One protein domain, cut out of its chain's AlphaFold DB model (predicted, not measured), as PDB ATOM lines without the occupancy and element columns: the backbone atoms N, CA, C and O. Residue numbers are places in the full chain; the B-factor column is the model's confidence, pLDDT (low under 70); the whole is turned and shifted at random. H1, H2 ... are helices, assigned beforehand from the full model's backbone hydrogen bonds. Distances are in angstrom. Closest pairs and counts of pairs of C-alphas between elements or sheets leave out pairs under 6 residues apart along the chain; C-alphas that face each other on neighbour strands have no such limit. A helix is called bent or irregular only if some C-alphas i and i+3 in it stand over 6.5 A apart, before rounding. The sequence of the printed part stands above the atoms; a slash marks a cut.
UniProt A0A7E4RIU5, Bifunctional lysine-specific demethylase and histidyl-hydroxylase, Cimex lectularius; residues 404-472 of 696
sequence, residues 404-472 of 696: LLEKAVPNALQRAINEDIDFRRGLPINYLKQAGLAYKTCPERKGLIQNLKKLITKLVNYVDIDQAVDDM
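This is residues 404 to 472 of the 696 residues of the protein "Bifunctional lysine-specific demethylase and histidyl-hydroxylase" of Cimex lectularius (UniProt A0A7E4RIU5). The longest helix, H4, forms the long axis, and its last turn meets H1 partway along, nearly at right angles, in a loose T. H5 packs on the first half of H1; at the far end of H4 lie the short H3 and the looping residues 435 to 444. The printed part has 69 residues with five named helices, H1 to H5 in chain order, and no named strand: all helix. It is loose, with a radius of gyration of the C-alphas of 14.7 A, and elongated, spanning 43 by 23 by 15 A.

Start at H4, residues 445 to 462, whose residues 459 to 462 alone touch residues 412 to 416 of H1, residues 404 to 419; the closest C-alphas, Ala 412 and Tyr 462, are 4.8 A apart. Their lines are about perpendicular, at 82 degrees. H1 is the hub, touching three helices. Its residues 404 to 411 touch H5, residues 466 to 472, at a steep tilt of 47 degrees, opposite ways; the closest C-alphas, Ala 408 and Ala 468, are 4.9 A apart. H2, residues 421 to 424, only just touches H1, only at the corner, with 3 pairs of C-alphas within 8 A, the closest Ile 417 and Phe 423 at 5.4 A. H3, residues 431 to 434, is close to H4 but not clearly touching, its closest C-alphas Gln 434 and Arg 445 being 5.1 A apart. Every O i to N i+4 pair is within hydrogen-bond range in H5, against 11 of 12 in H1 and 11 of 14 in H4; H2 and H3 are too short for such a pair.

Find C-alpha 445 at (-6.717, 201.090, 46.060); from there H4 runs 26.2 A to C-alpha 462 at (-14.581, 180.773, 60.637). H1 begins at (-1.114, 178.693, 66.548) and measures 22.6 A; it is neither bent nor irregular, but only just, with C-alphas 407 and 410 6.1 A apart. H5 measures 9.7 A, H3 4.9 A and H2 4.8 A.

Look to Pro 443 and Asp 470 for the two C-alphas farthest apart, 43.5 A. The printed part has no cut, no link is long, and no printed residue is under 70 in pLDDT.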
ATOM      1  N   LEU A 404       0.320 179.028  66.539       97.06
ATOM      2  CA  LEU A 404      -1.114 178.693  66.548       97.06
ATOM      3  C   LEU A 404      -1.887 179.376  65.405       97.06
ATOM      4  O   LEU A 404      -2.689 178.744  64.721       97.06
ATOM      5  N   LEU A 405      -1.635 180.666  65.148       97.62
ATOM      6  CA  LEU A 405      -2.266 181.380  64.029       97.62
ATOM      7  C   LEU A 405      -1.820 180.854  62.653       97.62
ATOM      8  O   LEU A 405      -2.588 180.956  61.696       97.62
ATOM      9  N   GLU A 406      -0.622 180.274  62.541       97.00
ATOM     10  CA  GLU A 406      -0.149 179.605  61.321       97.00
ATOM     11  C   GLU A 406      -0.881 178.275  61.043       97.00
ATOM     12  O   GLU A 406      -0.895 177.851  59.888       97.00
ATOM     13  N   LYS A 407      -1.572 177.686  62.033       95.88
ATOM     14  CA  LYS A 407      -2.577 176.618  61.840       95.88
ATOM     15  C   LYS A 407      -3.989 177.183  61.628       95.88
ATOM     16  O   LYS A 407      -4.638 176.912  60.617       95.88
ATOM     17  N   ALA A 408      -4.447 178.034  62.547       97.38
ATOM     18  CA  ALA A 408      -5.832 178.506  62.593       97.38
ATOM     19  C   ALA A 408      -6.254 179.323  61.358       97.38
ATOM     20  O   ALA A 408      -7.366 179.165  60.856       97.38
ATOM     21  N   VAL A 409      -5.389 180.215  60.853       97.88
ATOM     22  CA  VAL A 409      -5.761 181.144  59.770       97.88
ATOM     23  C   VAL A 409      -5.908 180.444  58.408       97.88
ATOM     24  O   VAL A 409      -6.887 180.745  57.719       97.88
ATOM     25  N   PRO A 410      -5.024 179.511  57.994       97.12
ATOM     26  CA  PRO A 410      -5.263 178.676  56.815       97.12
ATOM     27  C   PRO A 410      -6.553 177.851  56.903       97.12
ATOM     28  O   PRO A 410      -7.352 177.896  55.967       97.12
ATOM     29  N   ASN A 411      -6.794 177.166  58.026       95.56
ATOM     30  CA  ASN A 411      -7.958 176.287  58.199       95.56
ATOM     31  C   ASN A 411      -9.271 177.099  58.154       95.56
ATOM     32  O   ASN A 411     -10.192 176.772  57.400       95.56
ATOM     33  N   ALA A 412      -9.308 178.246  58.845       98.00
ATOM     34  CA  ALA A 412     -10.415 179.202  58.779       98.00
ATOM     35  C   ALA A 412     -10.672 179.732  57.360       98.00
ATOM     36  O   ALA A 412     -11.823 179.924  56.964       98.00
ATOM     37  N   LEU A 413      -9.613 179.972  56.577       98.25
ATOM     38  CA  LEU A 413      -9.739 180.486  55.214       98.25
ATOM     39  C   LEU A 413     -10.353 179.449  54.268       98.25
ATOM     40  O   LEU A 413     -11.160 179.833  53.425       98.25
ATOM     41  N   GLN A 414     -10.033 178.160  54.417       97.56
ATOM     42  CA  GLN A 414     -10.648 177.110  53.595       97.56
ATOM     43  C   GLN A 414     -12.143 176.951  53.900       97.56
ATOM     44  O   GLN A 414     -12.954 176.938  52.975       97.56
ATOM     45  N   ARG A 415     -12.540 176.943  55.181       97.25
ATOM     46  CA  ARG A 415     -13.963 176.960  55.570       97.25
ATOM     47  C   ARG A 415     -14.703 178.180  55.033       97.25
ATOM     48  O   ARG A 415     -15.719 178.034  54.357       97.25
ATOM     49  N   ALA A 416     -14.139 179.374  55.207       98.12
ATOM     50  CA  ALA A 416     -14.701 180.603  54.652       98.12
ATOM     51  C   ALA A 416     -14.849 180.547  53.115       98.12
ATOM     52  O   ALA A 416     -15.854 181.007  52.572       98.12
ATOM     53  N   ILE A 417     -13.888 179.943  52.402       98.19
ATOM     54  CA  ILE A 417     -13.959 179.710  50.950       98.19
ATOM     55  C   ILE A 417     -15.061 178.707  50.581       98.19
ATOM     56  O   ILE A 417     -15.713 178.915  49.557       98.19
ATOM     57  N   ASN A 418     -15.315 177.675  51.383       97.62
ATOM     58  CA  ASN A 418     -16.336 176.654  51.112       97.62
ATOM     59  C   ASN A 418     -17.756 177.136  51.450       97.62
ATOM     60  O   ASN A 418     -18.679 177.015  50.644       97.62
ATOM     61  N   GLU A 419     -17.933 177.773  52.602       97.50
ATOM     62  CA  GLU A 419     -19.241 178.160  53.135       97.50
ATOM     63  C   GLU A 419     -19.725 179.493  52.544       97.50
ATOM     64  O   GLU A 419     -20.847 179.597  52.043       97.50
ATOM     65  N   ASP A 420     -18.859 180.508  52.479       97.81
ATOM     66  CA  ASP A 420     -19.268 181.893  52.242       97.81
ATOM     67  C   ASP A 420     -18.909 182.440  50.852       97.81
ATOM     68  O   ASP A 420     -17.750 182.626  50.466       97.81
ATOM     69  N   ILE A 421     -19.952 182.795  50.098       97.69
ATOM     70  CA  ILE A 421     -19.810 183.353  48.754       97.69
ATOM     71  C   ILE A 421     -19.007 184.662  48.730       97.69
ATOM     72  O   ILE A 421     -18.370 184.919  47.712       97.69
ATOM     73  N   ASP A 422     -18.981 185.468  49.806       97.19
ATOM     74  CA  ASP A 422     -18.188 186.713  49.869       97.19
ATOM     75  C   ASP A 422     -16.683 186.457  49.636       97.19
ATOM     76  O   ASP A 422     -16.033 187.285  48.991       97.19
ATOM     77  N   PHE A 423     -16.141 185.317  50.091       97.56
ATOM     78  CA  PHE A 423     -14.743 184.917  49.855       97.56
ATOM     79  C   PHE A 423     -14.528 184.328  48.452       97.56
ATOM     80  O   PHE A 423     -13.441 184.466  47.891       97.56
ATOM     81  N   ARG A 424     -15.569 183.739  47.846       97.75
ATOM     82  CA  ARG A 424     -15.544 183.218  46.463       97.75
ATOM     83  C   ARG A 424     -15.736 184.295  45.384       97.75
ATOM     84  O   ARG A 424     -15.559 184.006  44.200       97.75
ATOM     85  N   ARG A 425     -16.108 185.536  45.735       97.31
ATOM     86  CA  ARG A 425     -16.296 186.620  44.745       97.31
ATOM     87  C   ARG A 425     -14.961 187.003  44.101       97.31
ATOM     88  O   ARG A 425     -14.024 187.407  44.782       97.31
ATOM     89  N   GLY A 426     -14.911 186.967  42.768       96.06
ATOM     90  CA  GLY A 426     -13.736 187.387  42.002       96.06
ATOM     91  C   GLY A 426     -13.297 188.830  42.292       96.06
ATOM     92  O   GLY A 426     -14.120 189.717  42.533       96.06
ATOM     93  N   LEU A 427     -11.980 189.062  42.242       94.56
ATOM     94  CA  LEU A 427     -11.373 190.382  42.441       94.56
ATOM     95  C   LEU A 427     -11.865 191.417  41.406       94.56
ATOM     96  O   LEU A 427     -12.223 191.045  40.285       94.56
ATOM     97  N   PRO A 428     -11.820 192.728  41.724       91.62
ATOM     98  CA  PRO A 428     -12.182 193.782  40.781       91.62
ATOM     99  C   PRO A 428     -11.439 193.679  39.442       91.62
ATOM    100  O   PRO A 428     -10.225 193.462  39.389       91.62
ATOM    101  N   ILE A 429     -12.157 193.908  38.341       91.62
ATOM    102  CA  ILE A 429     -11.560 193.960  37.001       91.62
ATOM    103  C   ILE A 429     -10.477 195.056  36.986       91.62
ATOM    104  O   ILE A 429     -10.696 196.167  37.469       91.62
ATOM    105  N   ASN A 430      -9.302 194.743  36.430       89.50
ATOM    106  CA  ASN A 430      -8.083 195.565  36.486       89.50
ATOM    107  C   ASN A 430      -7.469 195.778  37.898       89.50
ATOM    108  O   ASN A 430      -6.719 196.740  38.066       89.50
ATOM    109  N   TYR A 431      -7.683 194.900  38.892       90.06
ATOM    110  CA  TYR A 431      -7.061 195.044  40.229       90.06
ATOM    111  C   TYR A 431      -5.530 195.260  40.193       90.06
ATOM    112  O   TYR A 431      -5.005 196.044  40.981       90.06
ATOM    113  N   LEU A 432      -4.823 194.663  39.223       91.12
ATOM    114  CA  LEU A 432      -3.376 194.838  38.991       91.12
ATOM    115  C   LEU A 432      -2.947 196.281  38.649       91.12
ATOM    116  O   LEU A 432      -1.762 196.597  38.734       91.12
ATOM    117  N   LYS A 433      -3.884 197.155  38.256       87.69
ATOM    118  CA  LYS A 433      -3.670 198.601  38.047       87.69
ATOM    119  C   LYS A 433      -4.112 199.446  39.251       87.69
ATOM    120  O   LYS A 433      -3.788 200.623  39.318       87.69
ATOM    121  N   GLN A 434      -4.847 198.853  40.194       84.94
ATOM    122  CA  GLN A 434      -5.390 199.506  41.395       84.94
ATOM    123  C   GLN A 434      -4.512 199.245  42.629       84.94
ATOM    124  O   GLN A 434      -4.419 200.082  43.526       84.94
ATOM    125  N   ALA A 435      -3.862 198.079  42.692       85.88
ATOM    126  CA  ALA A 435      -3.024 197.655  43.805       85.88
ATOM    127  C   ALA A 435      -1.749 196.944  43.321       85.88
ATOM    128  O   ALA A 435      -1.726 196.252  42.311       85.88
ATOM    129  N   GLY A 436      -0.667 197.134  44.077       87.25
ATOM    130  CA  GLY A 436       0.666 196.600  43.795       87.25
ATOM    131  C   GLY A 436       1.753 197.429  44.483       87.25
ATOM    132  O   GLY A 436       1.439 198.347  45.253       87.25
ATOM    133  N   LEU A 437       3.027 197.128  44.204       88.69
ATOM    134  CA  LEU A 437       4.161 197.943  44.663       88.69
ATOM    135  C   LEU A 437       4.296 199.253  43.869       88.69
ATOM    136  O   LEU A 437       4.563 200.285  44.478       88.69
ATOM    137  N   ALA A 438       4.047 199.221  42.554       87.88
ATOM    138  CA  ALA A 438       4.013 200.412  41.699       87.88
ATOM    139  C   ALA A 438       2.789 201.306  41.992       87.88
ATOM    140  O   ALA A 438       2.899 202.526  42.045       87.88
ATOM    141  N   TYR A 439       1.633 200.700  42.275       85.19
ATOM    142  CA  TYR A 439       0.357 201.391  42.500       85.19
ATOM    143  C   TYR A 439       0.076 201.641  43.994       85.19
ATOM    144  O   TYR A 439      -1.005 201.340  44.508       85.19
ATOM    145  N   LYS A 440       1.063 202.153  44.745       83.62
ATOM    146  CA  LYS A 440       0.902 202.482  46.181       83.62
ATOM    147  C   LYS A 440       0.030 203.717  46.436       83.62
ATOM    148  O   LYS A 440      -0.646 203.763  47.458       83.62
ATOM    149  N   THR A 441       0.023 204.676  45.512       85.19
ATOM    150  CA  THR A 441      -0.672 205.975  45.615       85.19
ATOM    151  C   THR A 441      -2.011 206.039  44.869       85.19
ATOM    152  O   THR A 441      -2.688 207.060  44.929       85.19
ATOM    153  N   CYS A 442      -2.403 204.965  44.177       81.25
ATOM    154  CA  CYS A 442      -3.616 204.905  43.355       81.25
ATOM    155  C   CYS A 442      -4.891 205.117  44.211       81.25
ATOM    156  O   CYS A 442      -5.061 204.390  45.194       81.25
ATOM    157  N   PRO A 443      -5.791 206.069  43.892       80.44
ATOM    158  CA  PRO A 443      -6.997 206.335  44.694       80.44
ATOM    159  C   PRO A 443      -7.925 205.122  44.877       80.44
ATOM    160  O   PRO A 443      -8.437 204.881  45.975       80.44
ATOM    161  N   GLU A 444      -8.089 204.331  43.820       78.06
ATOM    162  CA  GLU A 444      -8.970 203.161  43.692       78.06
ATOM    163  C   GLU A 444      -8.576 202.036  44.663       78.06
ATOM    164  O   GLU A 444      -9.422 201.273  45.134       78.06
ATOM    165  N   ARG A 445      -7.294 202.000  45.057       87.69
ATOM    166  CA  ARG A 445      -6.717 201.090  46.060       87.69
ATOM    167  C   ARG A 445      -7.513 201.055  47.369       87.69
ATOM    168  O   ARG A 445      -7.515 200.032  48.055       87.69
ATOM    169  N   LYS A 446      -8.181 202.162  47.730       87.75
ATOM    170  CA  LYS A 446      -8.983 202.280  48.960       87.75
ATOM    171  C   LYS A 446     -10.081 201.218  49.039       87.75
ATOM    172  O   LYS A 446     -10.173 200.554  50.067       87.75
ATOM    173  N   GLY A 447     -10.841 201.013  47.960       88.31
ATOM    174  CA  GLY A 447     -11.947 200.048  47.934       88.31
ATOM    175  C   GLY A 447     -11.468 198.606  48.100       88.31
ATOM    176  O   GLY A 447     -12.029 197.848  48.888       88.31
ATOM    177  N   LEU A 448     -10.361 198.249  47.439       90.56
ATOM    178  CA  LEU A 448      -9.755 196.919  47.557       90.56
ATOM    179  C   LEU A 448      -9.217 196.656  48.976       90.56
ATOM    180  O   LEU A 448      -9.431 195.575  49.518       90.56
ATOM    181  N   ILE A 449      -8.597 197.653  49.621       91.44
ATOM    182  CA  ILE A 449      -8.177 197.556  51.033       91.44
ATOM    183  C   ILE A 449      -9.385 197.457  51.976       91.44
ATOM    184  O   ILE A 449      -9.335 196.703  52.945       91.44
ATOM    185  N   GLN A 450     -10.464 198.202  51.722       92.69
ATOM    186  CA  GLN A 450     -11.684 198.147  52.534       92.69
ATOM    187  C   GLN A 450     -12.359 196.773  52.446       92.69
ATOM    188  O   GLN A 450     -12.706 196.214  53.485       92.69
ATOM    189  N   ASN A 451     -12.475 196.189  51.248       94.00
ATOM    190  CA  ASN A 451     -13.042 194.850  51.094       94.00
ATOM    191  C   ASN A 451     -12.141 193.765  51.704       94.00
ATOM    192  O   ASN A 451     -12.639 192.895  52.409       94.00
ATOM    193  N   LEU A 452     -10.816 193.852  51.522       95.06
ATOM    194  CA  LEU A 452      -9.870 192.940  52.175       95.06
ATOM    195  C   LEU A 452      -9.992 193.000  53.707       95.06
ATOM    196  O   LEU A 452     -10.024 191.962  54.356       95.06
ATOM    197  N   LYS A 453     -10.127 194.200  54.289       96.81
ATOM    198  CA  LYS A 453     -10.387 194.351  55.730       96.81
ATOM    199  C   LYS A 453     -11.729 193.748  56.147       96.81
ATOM    200  O   LYS A 453     -11.754 193.040  57.144       96.81
ATOM    201  N   LYS A 454     -12.813 193.974  55.388       97.44
ATOM    202  CA  LYS A 454     -14.126 193.347  55.643       97.44
ATOM    203  C   LYS A 454     -13.995 191.820  55.689       97.44
ATOM    204  O   LYS A 454     -14.487 191.213  56.632       97.44
ATOM    205  N   LEU A 455     -13.318 191.218  54.709       97.94
ATOM    206  CA  LEU A 455     -13.115 189.769  54.645       97.94
ATOM    207  C   LEU A 455     -12.240 189.255  55.795       97.94
ATOM    208  O   LEU A 455     -12.620 188.283  56.428       97.94
ATOM    209  N   ILE A 456     -11.143 189.933  56.149       97.56
ATOM    210  CA  ILE A 456     -10.310 189.550  57.309       97.56
ATOM    211  C   ILE A 456     -11.091 189.661  58.631       97.56
ATOM    212  O   ILE A 456     -10.926 188.818  59.504       97.56
ATOM    213  N   THR A 457     -11.974 190.651  58.791       97.81
ATOM    214  CA  THR A 457     -12.868 190.719  59.961       97.81
ATOM    215  C   THR A 457     -13.924 189.611  59.938       97.81
ATOM    216  O   THR A 457     -14.209 189.041  60.982       97.81
ATOM    217  N   LYS A 458     -14.474 189.265  58.765       97.88
ATOM    218  CA  LYS A 458     -15.444 188.165  58.609       97.88
ATOM    219  C   LYS A 458     -14.801 186.787  58.836       97.88
ATOM    220  O   LYS A 458     -15.465 185.897  59.346       97.88
ATOM    221  N   LEU A 459     -13.510 186.639  58.519       98.00
ATOM    222  CA  LEU A 459     -12.721 185.410  58.678       98.00
ATOM    223  C   LEU A 459     -12.649 184.935  60.136       98.00
ATOM    224  O   LEU A 459     -12.589 183.735  60.373       98.00
ATOM    225  N   VAL A 460     -12.714 185.858  61.105       96.94
ATOM    226  CA  VAL A 460     -12.736 185.535  62.544       96.94
ATOM    227  C   VAL A 460     -13.905 184.607  62.897       96.94
ATOM    228  O   VAL A 460     -13.752 183.755  63.761       96.94
ATOM    229  N   ASN A 461     -15.030 184.698  62.181       97.44
ATOM    230  CA  ASN A 461     -16.200 183.840  62.394       97.44
ATOM    231  C   ASN A 461     -16.005 182.389  61.907       97.44
ATOM    232  O   ASN A 461     -16.861 181.556  62.181       97.44
ATOM    233  N   TYR A 462     -14.930 182.104  61.163       97.69
ATOM    234  CA  TYR A 462     -14.581 180.773  60.637       97.69
ATOM    235  C   TYR A 462     -13.333 180.188  61.317       97.69
ATOM    236  O   TYR A 462     -12.904 179.078  60.985       97.69
ATOM    237  N   VAL A 463     -12.738 180.931  62.258       97.12
ATOM    238  CA  VAL A 463     -11.699 180.408  63.147       97.12
ATOM    239  C   VAL A 463     -12.363 179.439  64.108       97.12
ATOM    240  O   VAL A 463     -13.290 179.814  64.818       97.12
ATOM    241  N   ASP A 464     -11.852 178.215  64.139       95.19
ATOM    242  CA  ASP A 464     -12.015 177.360  65.303       95.19
ATOM    243  C   ASP A 464     -10.624 177.164  65.908       95.19
ATOM    244  O   ASP A 464      -9.611 177.161  65.194       95.19
ATOM    245  N   ILE A 465     -10.591 177.229  67.233       95.25
ATOM    246  CA  ILE A 465      -9.361 177.245  68.017       95.25
ATOM    247  C   ILE A 465      -8.916 175.827  68.342       95.25
ATOM    248  O   ILE A 465      -7.715 175.596  68.435       95.25
ATOM    249  N   ASP A 466      -9.864 174.903  68.454       95.56
ATOM    250  CA  ASP A 466      -9.656 173.534  68.892       95.56
ATOM    251  C   ASP A 466      -8.852 172.788  67.826       95.56
ATOM    252  O   ASP A 466      -7.663 172.570  68.050       95.56
ATOM    253  N   GLN A 467      -9.384 172.664  66.599       93.88
ATOM    254  CA  GLN A 467      -8.697 172.077  65.431       93.88
ATOM    255  C   GLN A 467      -7.317 172.696  65.151       93.88
ATOM    256  O   GLN A 467      -6.505 172.104  64.448       93.88
ATOM    257  N   ALA A 468      -7.044 173.918  65.626       95.31
ATOM    258  CA  ALA A 468      -5.743 174.576  65.502       95.31
ATOM    259  C   ALA A 468      -4.781 174.262  66.668       95.31
ATOM    260  O   ALA A 468      -3.567 174.199  66.455       95.31
ATOM    261  N   VAL A 469      -5.304 174.084  67.883       95.50
ATOM    262  CA  VAL A 469      -4.574 173.679  69.096       95.50
ATOM    263  C   VAL A 469      -4.124 172.228  68.996       95.50
ATOM    264  O   VAL A 469      -3.001 171.914  69.380       95.50
ATOM    265  N   ASP A 470      -4.936 171.345  68.434       93.00
ATOM    266  CA  ASP A 470      -4.622 169.920  68.305       93.00
ATOM    267  C   ASP A 470      -4.081 169.531  66.917       93.00
ATOM    268  O   ASP A 470      -3.325 168.568  66.826       93.00
ATOM    269  N   ASP A 471      -4.190 170.401  65.908       91.19
ATOM    270  CA  ASP A 471      -3.200 170.501  64.818       91.19
ATOM    271  C   ASP A 471      -1.761 170.698  65.348       91.19
ATOM    272  O   ASP A 471      -0.793 170.294  64.689       91.19
ATOM    273  N   MET A 472      -1.594 171.388  66.486       93.62
ATOM    274  CA  MET A 472      -0.314 171.483  67.205       93.62
ATOM    275  C   MET A 472      -0.122 170.297  68.160       93.62
ATOM    276  O   MET A 472       0.992 169.790  68.261       93.62
TER     277      MET A 472